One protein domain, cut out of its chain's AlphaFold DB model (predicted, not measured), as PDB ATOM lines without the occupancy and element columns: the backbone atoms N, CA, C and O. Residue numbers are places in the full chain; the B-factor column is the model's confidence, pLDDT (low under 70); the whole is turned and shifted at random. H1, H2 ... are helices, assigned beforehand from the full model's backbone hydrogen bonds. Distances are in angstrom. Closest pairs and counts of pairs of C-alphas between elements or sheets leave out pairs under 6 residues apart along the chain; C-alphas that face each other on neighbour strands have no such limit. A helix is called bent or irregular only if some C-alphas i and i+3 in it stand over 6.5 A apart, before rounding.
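This is residues 90 to 170 of the 832 residues of an uncharacterized protein of Edhazardia aedis (strain USNM 41457) (UniProt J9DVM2). Picture a long helix, H1, whose residues 90 to 108 stick out as a free arm from a small body, which holds the rest of H1 and three shorter helices. In the body the chain folds back twice: H2 follows the end of H1, H3 runs back from H2, and H4 turns back on H3 so that a part of it comes beside the last turns of H1. The printed part has 81 residues with four named helices, in the order H1, H2, H3, H4, and no named strand; its class is all helix. It is loose, with a radius of gyration of the C-alphas of 16.6 A, and spans 56 by 24 by 18 A, the arm of H1 making the length. The body without the arm, 62 residues, spans 33 by 20 by 20 A.

Find C-alpha 90 at (1.880, -31.192, 53.476), where H1 begins; from there the helix runs through residues 90 to 118, the longest of the four with 29 residues, and ends 42.2 A away at C-alpha 118, at (6.704, 9.571, 43.582). Watch y climb along it. After two residues H2 begins, residues 121 to 132, 15.9 A from first to last C-alpha; here z falls. Two residues later look for C-alpha 135 at (18.933, 7.074, 20.771), where H3 starts; it takes residues 135 to 153 over 26.7 A, with x now falling. Three residues further on H4 begins, residues 157 to 168, and reaches C-alpha 168 at (0.742, 12.333, 29.463) after 16.0 A. None of the four helices is bent.

Start at the beginning of H1: residues 90 to 108 stand free. Further along, residues 113 to 117 of H1 alone touch H4, with its residues 159 to 163 alone. Look there for the closest C-alphas, those of Leu 117 and Met 163, 7.0 A apart. H1 and H4 run the same way at a shallow tilt of 21 degrees. H1 and H2 are apart, although they follow each other in the chain. Go on to residues 128 to 132 of H2, which alone touch H3, with its residues 137 to 141 alone; the closest C-alphas are those of Asn 131 and Phe 138, 5.0 A apart. H2 and H3 form a helical hairpin, running opposite ways at a steep tilt of 44 degrees. Look next at residues 149 to 153 of H3, which alone touch H4, with its residues 159 to 164 alone; the closest C-alphas are those of Ser 153 and Ala 160, 5.0 A apart. H3 and H4 form a second helical hairpin, opposite ways at a shallow tilt of 30 degrees. Two of these three touching pairs have a shallow tilt, and the helix packing is mostly aligned, but only just. H1 and H3 are near each other, with 6 pairs of C-alphas within 10 A, and so are H2 and H4, with 5. In the backbones of H1, H2, H3 and H4 every O i to N i+4 pair is within hydrogen-bond range.

The two C-alphas farthest apart are those of Leu 90 and Asn 133, 56.3 A, and the first and last printed C-alphas, Leu 90 and Leu 170, are 51.8 A apart. The printed part has no cut, and its three links, H1 to H2, H2 to H3 and H3 to H4, are tight. In the B-factor column you will read a mean pLDDT of 72.5 for the printed part of this predicted model. The 23 residues under 70 are residue 95, residues 97 to 103, residue 125, residues 128 to 139, residue 143 and residue 153.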
ATOM      1  N   LEU A  90       1.242 -31.581  54.738       77.00
ATOM      2  CA  LEU A  90       1.880 -31.192  53.476       77.00
ATOM      3  C   LEU A  90       1.028 -30.197  52.676       77.00
ATOM      4  O   LEU A  90       1.563 -29.224  52.138       77.00
ATOM      5  N   GLU A  91      -0.295 -30.378  52.626       77.25
ATOM      6  CA  GLU A  91      -1.191 -29.398  52.002       77.25
ATOM      7  C   GLU A  91      -1.146 -28.049  52.744       77.25
ATOM      8  O   GLU A  91      -1.003 -26.995  52.115       77.25
ATOM      9  N   ASN A  92      -1.191 -28.062  54.080       80.00
ATOM     10  CA  ASN A  92      -1.117 -26.842  54.884       80.00
ATOM     11  C   ASN A  92       0.218 -26.097  54.711       80.00
ATOM     12  O   ASN A  92       0.210 -24.871  54.571       80.00
ATOM     13  N   GLN A  93       1.358 -26.798  54.647       77.56
ATOM     14  CA  GLN A  93       2.648 -26.162  54.356       77.56
ATOM     15  C   GLN A  93       2.699 -25.577  52.938       77.56
ATOM     16  O   GLN A  93       3.093 -24.421  52.766       77.56
ATOM     17  N   ASN A  94       2.222 -26.307  51.926       72.38
ATOM     18  CA  ASN A  94       2.141 -25.798  50.555       72.38
ATOM     19  C   ASN A  94       1.251 -24.548  50.451       72.38
ATOM     20  O   ASN A  94       1.616 -23.571  49.794       72.38
ATOM     21  N   ASN A  95       0.109 -24.533  51.138       69.56
ATOM     22  CA  ASN A  95      -0.795 -23.383  51.151       69.56
ATOM     23  C   ASN A  95      -0.229 -22.198  51.960       69.56
ATOM     24  O   ASN A  95      -0.420 -21.047  51.558       69.56
ATOM     25  N   LYS A  96       0.552 -22.442  53.023       79.06
ATOM     26  CA  LYS A  96       1.331 -21.408  53.734       79.06
ATOM     27  C   LYS A  96       2.401 -20.786  52.827       79.06
ATOM     28  O   LYS A  96       2.479 -19.564  52.733       79.06
ATOM     29  N   ASN A  97       3.153 -21.602  52.089       68.38
ATOM     30  CA  ASN A  97       4.202 -21.130  51.180       68.38
ATOM     31  C   ASN A  97       3.630 -20.327  49.998       68.38
ATOM     32  O   ASN A  97       4.143 -19.249  49.691       68.38
ATOM     33  N   LYS A  98       2.508 -20.767  49.402       64.44
ATOM     34  CA  LYS A  98       1.766 -19.992  48.386       64.44
ATOM     35  C   LYS A  98       1.323 -18.618  48.912       64.44
ATOM     36  O   LYS A  98       1.520 -17.614  48.229       64.44
ATOM     37  N   ARG A  99       0.762 -18.555  50.130       64.44
ATOM     38  CA  ARG A  99       0.350 -17.289  50.776       64.44
ATOM     39  C   ARG A  99       1.541 -16.364  51.038       64.44
ATOM     40  O   ARG A  99       1.448 -15.174  50.753       64.44
ATOM     41  N   ASN A 100       2.663 -16.901  51.516       66.50
ATOM     42  CA  ASN A 100       3.881 -16.123  51.754       66.50
ATOM     43  C   ASN A 100       4.425 -15.510  50.453       66.50
ATOM     44  O   ASN A 100       4.664 -14.305  50.409       66.50
ATOM     45  N   LEU A 101       4.545 -16.300  49.379       59.12
ATOM     46  CA  LEU A 101       5.016 -15.819  48.075       59.12
ATOM     47  C   LEU A 101       4.091 -14.735  47.490       59.12
ATOM     48  O   LEU A 101       4.564 -13.704  47.012       59.12
ATOM     49  N   TYR A 102       2.771 -14.924  47.590       64.25
ATOM     50  CA  TYR A 102       1.785 -13.915  47.184       64.25
ATOM     51  C   TYR A 102       1.931 -12.607  47.980       64.25
ATOM     52  O   TYR A 102       1.932 -11.525  47.392       64.25
ATOM     53  N   ASN A 103       2.113 -12.690  49.302       64.56
ATOM     54  CA  ASN A 103       2.272 -11.517  50.166       64.56
ATOM     55  C   ASN A 103       3.578 -10.751  49.889       64.56
ATOM     56  O   ASN A 103       3.553  -9.521  49.836       64.56
ATOM     57  N   VAL A 104       4.695 -11.453  49.658       70.62
ATOM     58  CA  VAL A 104       5.976 -10.837  49.262       70.62
ATOM     59  C   VAL A 104       5.823 -10.087  47.938       70.62
ATOM     60  O   VAL A 104       6.154  -8.902  47.866       70.62
ATOM     61  N   ASN A 105       5.230 -10.726  46.924       70.75
ATOM     62  CA  ASN A 105       4.987 -10.094  45.625       70.75
ATOM     63  C   ASN A 105       4.059  -8.874  45.744       70.75
ATOM     64  O   ASN A 105       4.347  -7.827  45.170       70.75
ATOM     65  N   LYS A 106       2.982  -8.961  46.538       70.69
ATOM     66  CA  LYS A 106       2.048  -7.846  46.774       70.69
ATOM     67  C   LYS A 106       2.705  -6.663  47.497       70.69
ATOM     68  O   LYS A 106       2.411  -5.514  47.166       70.69
ATOM     69  N   SER A 107       3.603  -6.928  48.447       77.31
ATOM     70  CA  SER A 107       4.381  -5.888  49.133       77.31
ATOM     71  C   SER A 107       5.334  -5.175  48.165       77.31
ATOM     72  O   SER A 107       5.293  -3.950  48.045       77.31
ATOM     73  N   LEU A 108       6.106  -5.949  47.393       74.69
ATOM     74  CA  LEU A 108       7.047  -5.438  46.392       74.69
ATOM     75  C   LEU A 108       6.339  -4.606  45.305       74.69
ATOM     76  O   LEU A 108       6.782  -3.503  44.992       74.69
ATOM     77  N   LEU A 109       5.195  -5.076  44.797       70.12
ATOM     78  CA  LEU A 109       4.343  -4.325  43.865       70.12
ATOM     79  C   LEU A 109       3.886  -2.979  44.450       70.12
ATOM     80  O   LEU A 109       3.939  -1.963  43.761       70.12
ATOM     81  N   SER A 110       3.476  -2.951  45.724       77.44
ATOM     82  CA  SER A 110       3.047  -1.717  46.398       77.44
ATOM     83  C   SER A 110       4.197  -0.726  46.611       77.44
ATOM     84  O   SER A 110       3.974   0.484  46.558       77.44
ATOM     85  N   GLN A 111       5.422  -1.211  46.830       79.31
ATOM     86  CA  GLN A 111       6.614  -0.365  46.897       79.31
ATOM     87  C   GLN A 111       6.954   0.234  45.523       79.31
ATOM     88  O   GLN A 111       7.079   1.452  45.411       79.31
ATOM     89  N   ILE A 112       7.016  -0.590  44.473       73.00
ATOM     90  CA  ILE A 112       7.339  -0.142  43.106       73.00
ATOM     91  C   ILE A 112       6.280   0.844  42.583       73.00
ATOM     92  O   ILE A 112       6.629   1.857  41.974       73.00
ATOM     93  N   GLU A 113       4.991   0.616  42.875       78.81
ATOM     94  CA  GLU A 113       3.927   1.590  42.590       78.81
ATOM     95  C   GLU A 113       4.221   2.944  43.253       78.81
ATOM     96  O   GLU A 113       4.159   3.977  42.583       78.81
ATOM     97  N   LYS A 114       4.572   2.962  44.547       83.00
ATOM     98  CA  LYS A 114       4.877   4.205  45.275       83.00
ATOM     99  C   LYS A 114       6.084   4.923  44.686       83.00
ATOM    100  O   LYS A 114       5.988   6.120  44.447       83.00
ATOM    101  N   GLU A 115       7.178   4.220  44.409       80.31
ATOM    102  CA  GLU A 115       8.404   4.815  43.862       80.31
ATOM    103  C   GLU A 115       8.150   5.453  42.483       80.31
ATOM    104  O   GLU A 115       8.427   6.640  42.280       80.31
ATOM    105  N   ILE A 116       7.507   4.728  41.559       75.06
ATOM    106  CA  ILE A 116       7.161   5.255  40.227       75.06
ATOM    107  C   ILE A 116       6.153   6.413  40.330       75.06
ATOM    108  O   ILE A 116       6.274   7.407  39.603       75.06
ATOM    109  N   LEU A 117       5.175   6.348  41.242       79.50
ATOM    110  CA  LEU A 117       4.226   7.445  41.473       79.50
ATOM    111  C   LEU A 117       4.849   8.643  42.213       79.50
ATOM    112  O   LEU A 117       4.375   9.761  42.001       79.50
ATOM    113  N   GLN A 118       5.960   8.481  42.935       84.56
ATOM    114  CA  GLN A 118       6.704   9.571  43.582       84.56
ATOM    115  C   GLN A 118       7.685  10.306  42.653       84.56
ATOM    116  O   GLN A 118       7.903  11.497  42.860       84.56
ATOM    117  N   LEU A 119       8.217   9.668  41.595       81.12
ATOM    118  CA  LEU A 119       9.134  10.317  40.635       81.12
ATOM    119  C   LEU A 119       8.583  11.658  40.114       81.12
ATOM    120  O   LEU A 119       7.597  11.688  39.378       81.12
ATOM    121  N   SER A 120       9.204  12.779  40.466       82.50
ATOM    122  CA  SER A 120       8.743  14.101  40.029       82.50
ATOM    123  C   SER A 120       8.821  14.261  38.505       82.50
ATOM    124  O   SER A 120       9.653  13.651  37.828       82.50
ATOM    125  N   LYS A 121       7.979  15.136  37.942       73.81
ATOM    126  CA  LYS A 121       7.992  15.447  36.503       73.81
ATOM    127  C   LYS A 121       9.376  15.903  36.017       73.81
ATOM    128  O   LYS A 121       9.776  15.535  34.919       73.81
ATOM    129  N   SER A 122      10.121  16.648  36.835       75.12
ATOM    130  CA  SER A 122      11.500  17.048  36.541       75.12
ATOM    131  C   SER A 122      12.483  15.875  36.592       75.12
ATOM    132  O   SER A 122      13.326  15.791  35.710       75.12
ATOM    133  N   GLN A 123      12.367  14.930  37.534       80.12
ATOM    134  CA  GLN A 123      13.185  13.701  37.519       80.12
ATOM    135  C   GLN A 123      12.935  12.866  36.253       80.12
ATOM    136  O   GLN A 123      13.892  12.430  35.619       80.12
ATOM    137  N   ILE A 124      11.673  12.691  35.840       73.06
ATOM    138  CA  ILE A 124      11.347  11.920  34.628       73.06
ATOM    139  C   ILE A 124      11.852  12.642  33.370       73.06
ATOM    140  O   ILE A 124      12.511  12.018  32.543       73.06
ATOM    141  N   ILE A 125      11.626  13.956  33.242       69.94
ATOM    142  CA  ILE A 125      12.142  14.753  32.113       69.94
ATOM    143  C   ILE A 125      13.677  14.770  32.093       69.94
ATOM    144  O   ILE A 125      14.263  14.652  31.025       69.94
ATOM    145  N   ASN A 126      14.350  14.847  33.243       74.94
ATOM    146  CA  ASN A 126      15.813  14.803  33.302       74.94
ATOM    147  C   ASN A 126      16.363  13.432  32.885       74.94
ATOM    148  O   ASN A 126      17.367  13.383  32.177       74.94
ATOM    149  N   ASN A 127      15.707  12.332  33.268       71.12
ATOM    150  CA  ASN A 127      16.077  10.988  32.816       71.12
ATOM    151  C   ASN A 127      15.837  10.821  31.306       71.12
ATOM    152  O   ASN A 127      16.721  10.335  30.603       71.12
ATOM    153  N   LEU A 128      14.692  11.289  30.793       62.25
ATOM    154  CA  LEU A 128      14.395  11.300  29.358       62.25
ATOM    155  C   LEU A 128      15.422  12.130  28.579       62.25
ATOM    156  O   LEU A 128      16.032  11.602  27.661       62.25
ATOM    157  N   ASN A 129      15.682  13.380  28.969       67.75
ATOM    158  CA  ASN A 129      16.616  14.278  28.281       67.75
ATOM    159  C   ASN A 129      18.068  13.777  28.339       67.75
ATOM    160  O   ASN A 129      18.785  13.874  27.346       67.75
ATOM    161  N   LYS A 130      18.501  13.204  29.473       69.94
ATOM    162  CA  LYS A 130      19.820  12.558  29.596       69.94
ATOM    163  C   LYS A 130      19.957  11.397  28.606       69.94
ATOM    164  O   LYS A 130      21.012  11.244  28.002       69.94
ATOM    165  N   ASN A 131      18.889  10.619  28.425       56.31
ATOM    166  CA  ASN A 131      18.863   9.464  27.532       56.31
ATOM    167  C   ASN A 131      18.521   9.823  26.071       56.31
ATOM    168  O   ASN A 131      18.773   9.017  25.189       56.31
ATOM    169  N   TYR A 132      17.970  11.007  25.785       49.28
ATOM    170  CA  TYR A 132      17.568  11.433  24.434       49.28
ATOM    171  C   TYR A 132      18.771  11.695  23.512       49.28
ATOM    172  O   TYR A 132      18.673  11.524  22.300       49.28
ATOM    173  N   ASN A 133      19.921  12.059  24.088       52.34
ATOM    174  CA  ASN A 133      21.173  12.261  23.350       52.34
ATOM    175  C   ASN A 133      21.820  10.945  22.869       52.34
ATOM    176  O   ASN A 133      22.729  10.981  22.045       52.34
ATOM    177  N   GLU A 134      21.351   9.794  23.359       59.34
ATOM    178  CA  GLU A 134      21.799   8.453  22.975       59.34
ATOM    179  C   GLU A 134      20.555   7.646  22.574       59.34
ATOM    180  O   GLU A 134      19.853   7.105  23.426       59.34
ATOM    181  N   SER A 135      20.227   7.585  21.278       49.38
ATOM    182  CA  SER A 135      18.933   7.074  20.771       49.38
ATOM    183  C   SER A 135      18.572   5.649  21.225       49.38
ATOM    184  O   SER A 135      17.389   5.326  21.392       49.38
ATOM    185  N   SER A 136      19.576   4.814  21.501       57.06
ATOM    186  CA  SER A 136      19.438   3.515  22.171       57.06
ATOM    187  C   SER A 136      18.758   3.623  23.538       57.06
ATOM    188  O   SER A 136      17.867   2.840  23.858       57.06
ATOM    189  N   ASN A 137      19.140   4.614  24.342       64.12
ATOM    190  CA  ASN A 137      18.790   4.722  25.755       64.12
ATOM    191  C   ASN A 137      17.386   5.301  25.944       64.12
ATOM    192  O   ASN A 137      16.681   4.898  26.870       64.12
ATOM    193  N   PHE A 138      16.949   6.210  25.064       64.62
ATOM    194  CA  PHE A 138      15.547   6.634  25.007       64.62
ATOM    195  C   PHE A 138      14.638   5.450  24.653       64.62
ATOM    196  O   PHE A 138      13.649   5.207  25.340       64.62
ATOM    197  N   THR A 139      15.016   4.665  23.639       63.50
ATOM    198  CA  THR A 139      14.253   3.488  23.189       63.50
ATOM    199  C   THR A 139      14.201   2.399  24.268       63.50
ATOM    200  O   THR A 139      13.133   1.860  24.552       63.50
ATOM    201  N   PHE A 140      15.325   2.122  24.940       70.12
ATOM    202  CA  PHE A 140      15.412   1.179  26.060       70.12
ATOM    203  C   PHE A 140      14.590   1.633  27.277       70.12
ATOM    204  O   PHE A 140      13.823   0.844  27.829       70.12
ATOM    205  N   PHE A 141      14.689   2.911  27.665       73.94
ATOM    206  CA  PHE A 141      13.882   3.475  28.751       73.94
ATOM    207  C   PHE A 141      12.386   3.406  28.434       73.94
ATOM    208  O   PHE A 141      11.606   2.954  29.270       73.94
ATOM    209  N   LEU A 142      11.984   3.811  27.224       70.62
ATOM    210  CA  LEU A 142      10.590   3.777  26.794       70.62
ATOM    211  C   LEU A 142      10.060   2.337  26.751       70.62
ATOM    212  O   LEU A 142       8.981   2.089  27.274       70.62
ATOM    213  N   SER A 143      10.838   1.383  26.230       68.44
ATOM    214  CA  SER A 143      10.496  -0.046  26.227       68.44
ATOM    215  C   SER A 143      10.296  -0.600  27.642       68.44
ATOM    216  O   SER A 143       9.262  -1.198  27.929       68.44
ATOM    217  N   ASN A 144      11.222  -0.343  28.572       74.62
ATOM    218  CA  ASN A 144      11.099  -0.832  29.949       74.62
ATOM    219  C   ASN A 144       9.985  -0.120  30.740       74.62
ATOM    220  O   ASN A 144       9.319  -0.752  31.558       74.62
ATOM    221  N   PHE A 145       9.713   1.158  30.465       76.75
ATOM    222  CA  PHE A 145       8.575   1.875  31.049       76.75
ATOM    223  C   PHE A 145       7.226   1.392  30.487       76.75
ATOM    224  O   PHE A 145       6.266   1.228  31.239       76.75
ATOM    225  N   ILE A 146       7.156   1.086  29.190       72.56
ATOM    226  CA  ILE A 146       5.987   0.465  28.553       72.56
ATOM    227  C   ILE A 146       5.764  -0.954  29.100       72.56
ATOM    228  O   ILE A 146       4.640  -1.288  29.465       72.56
ATOM    229  N   ARG A 147       6.825  -1.758  29.264       73.75
ATOM    230  CA  ARG A 147       6.779  -3.063  29.953       73.75
ATOM    231  C   ARG A 147       6.283  -2.935  31.395       73.75
ATOM    232  O   ARG A 147       5.511  -3.781  31.835       73.75
ATOM    233  N   ALA A 148       6.664  -1.874  32.109       75.12
ATOM    234  CA  ALA A 148       6.135  -1.585  33.438       75.12
ATOM    235  C   ALA A 148       4.634  -1.260  33.392       75.12
ATOM    236  O   ALA A 148       3.873  -1.868  34.137       75.12
ATOM    237  N   ILE A 149       4.183  -0.367  32.498       73.56
ATOM    238  CA  ILE A 149       2.748  -0.070  32.327       73.56
ATOM    239  C   ILE A 149       1.960  -1.333  31.967       73.56
ATOM    240  O   ILE A 149       0.906  -1.551  32.551       73.56
ATOM    241  N   HIS A 150       2.476  -2.177  31.072       74.00
ATOM    242  CA  HIS A 150       1.880  -3.462  30.706       74.00
ATOM    243  C   HIS A 150       1.772  -4.410  31.912       74.00
ATOM    244  O   HIS A 150       0.703  -4.933  32.211       74.00
ATOM    245  N   PHE A 151       2.856  -4.592  32.664       77.75
ATOM    246  CA  PHE A 151       2.851  -5.427  33.866       77.75
ATOM    247  C   PHE A 151       1.894  -4.894  34.947       77.75
ATOM    248  O   PHE A 151       1.221  -5.672  35.622       77.75
ATOM    249  N   PHE A 152       1.778  -3.568  35.079       76.25
ATOM    250  CA  PHE A 152       0.786  -2.946  35.949       76.25
ATOM    251  C   PHE A 152      -0.635  -2.994  35.378       76.25
ATOM    252  O   PHE A 152      -1.561  -3.019  36.181       76.25
ATOM    253  N   SER A 153      -0.867  -3.046  34.063       69.38
ATOM    254  CA  SER A 153      -2.232  -3.127  33.525       69.38
ATOM    255  C   SER A 153      -2.859  -4.487  33.846       69.38
ATOM    256  O   SER A 153      -3.952  -4.513  34.405       69.38
ATOM    257  N   MET A 154      -2.084  -5.570  33.705       71.06
ATOM    258  CA  MET A 154      -2.464  -6.953  34.054       71.06
ATOM    259  C   MET A 154      -2.684  -7.222  35.557       71.06
ATOM    260  O   MET A 154      -3.082  -8.324  35.947       71.06
ATOM    261  N   HIS A 155      -2.358  -6.265  36.431       73.31
ATOM    262  CA  HIS A 155      -2.373  -6.460  37.888       73.31
ATOM    263  C   HIS A 155      -3.077  -5.343  38.674       73.31
ATOM    264  O   HIS A 155      -3.570  -5.591  39.773       73.31
ATOM    265  N   ASN A 156      -3.125  -4.124  38.137       77.94
ATOM    266  CA  ASN A 156      -3.769  -2.953  38.721       77.94
ATOM    267  C   ASN A 156      -3.969  -1.866  37.639       77.94
ATOM    268  O   ASN A 156      -3.216  -0.888  37.569       77.94
ATOM    269  N   PHE A 157      -5.008  -2.012  36.810       74.94
ATOM    270  CA  PHE A 157      -5.346  -1.065  35.735       74.94
ATOM    271  C   PHE A 157      -5.430   0.402  36.203       74.94
ATOM    272  O   PHE A 157      -5.017   1.310  35.485       74.94
ATOM    273  N   ILE A 158      -5.895   0.657  37.433       75.31
ATOM    274  CA  ILE A 158      -5.937   2.008  38.019       75.31
ATOM    275  C   ILE A 158      -4.522   2.596  38.135       75.31
ATOM    276  O   ILE A 158      -4.319   3.780  37.864       75.31
ATOM    277  N   THR A 159      -3.533   1.784  38.501       78.00
ATOM    278  CA  THR A 159      -2.129   2.200  38.591       78.00
ATOM    279  C   THR A 159      -1.483   2.357  37.222       78.00
ATOM    280  O   THR A 159      -0.831   3.378  37.000       78.00
ATOM    281  N   ALA A 160      -1.743   1.457  36.268       76.06
ATOM    282  CA  ALA A 160      -1.332   1.654  34.875       76.06
ATOM    283  C   ALA A 160      -1.893   2.968  34.296       76.06
ATOM    284  O   ALA A 160      -1.148   3.772  33.734       76.06
ATOM    285  N   ARG A 161      -3.180   3.260  34.535       77.00
ATOM    286  CA  ARG A 161      -3.834   4.517  34.144       77.00
ATOM    287  C   ARG A 161      -3.215   5.739  34.829       77.00
ATOM    288  O   ARG A 161      -2.984   6.736  34.149       77.00
ATOM    289  N   LYS A 162      -2.896   5.682  36.129       82.12
ATOM    290  CA  LYS A 162      -2.177   6.764  36.838       82.12
ATOM    291  C   LYS A 162      -0.781   6.995  36.252       82.12
ATOM    292  O   LYS A 162      -0.396   8.144  36.045       82.12
ATOM    293  N   MET A 163      -0.031   5.928  35.965       80.31
ATOM    294  CA  MET A 163       1.291   6.012  35.331       80.31
ATOM    295  C   MET A 163       1.192   6.625  33.932       80.31
ATOM    296  O   MET A 163       1.951   7.540  33.622       80.31
ATOM    297  N   LEU A 164       0.209   6.212  33.128       78.12
ATOM    298  CA  LEU A 164      -0.037   6.770  31.800       78.12
ATOM    299  C   LEU A 164      -0.480   8.242  31.863       78.12
ATOM    300  O   LEU A 164       0.067   9.061  31.135       78.12
ATOM    301  N   GLN A 165      -1.385   8.626  32.769       80.12
ATOM    302  CA  GLN A 165      -1.769  10.030  32.999       80.12
ATOM    303  C   GLN A 165      -0.570  10.890  33.426       80.12
ATOM    304  O   GLN A 165      -0.382  12.008  32.938       80.12
ATOM    305  N   LYS A 166       0.288  10.351  34.296       81.50
ATOM    306  CA  LYS A 166       1.540  10.990  34.703       81.50
ATOM    307  C   LYS A 166       2.512  11.131  33.527       81.50
ATOM    308  O   LYS A 166       3.151  12.175  33.411       81.50
ATOM    309  N   PHE A 167       2.566  10.152  32.623       77.50
ATOM    310  CA  PHE A 167       3.350  10.209  31.385       77.50
ATOM    311  C   PHE A 167       2.778  11.223  30.377       77.50
ATOM    312  O   PHE A 167       3.520  12.021  29.810       77.50
ATOM    313  N   ILE A 168       1.449  11.304  30.246       75.81
ATOM    314  CA  ILE A 168       0.742  12.333  29.463       75.81
ATOM    315  C   ILE A 168       1.093  13.743  29.957       75.81
ATOM    316  O   ILE A 168       1.304  14.654  29.153       75.81
ATOM    317  N   SER A 169       1.279  13.922  31.268       80.12
ATOM    318  CA  SER A 169       1.702  15.207  31.836       80.12
ATOM    319  C   SER A 169       3.089  15.688  31.370       80.12
ATOM    320  O   SER A 169       3.396  16.872  31.535       80.12
ATOM    321  N   LEU A 170       3.938  14.829  30.788       79.88
ATOM    322  CA  LEU A 170       5.339  15.144  30.468       79.88
ATOM    323  C   LEU A 170       5.532  16.068  29.253       79.88
ATOM    324  O   LEU A 170       6.643  16.554  29.065       79.88
TER     325      LEU A 170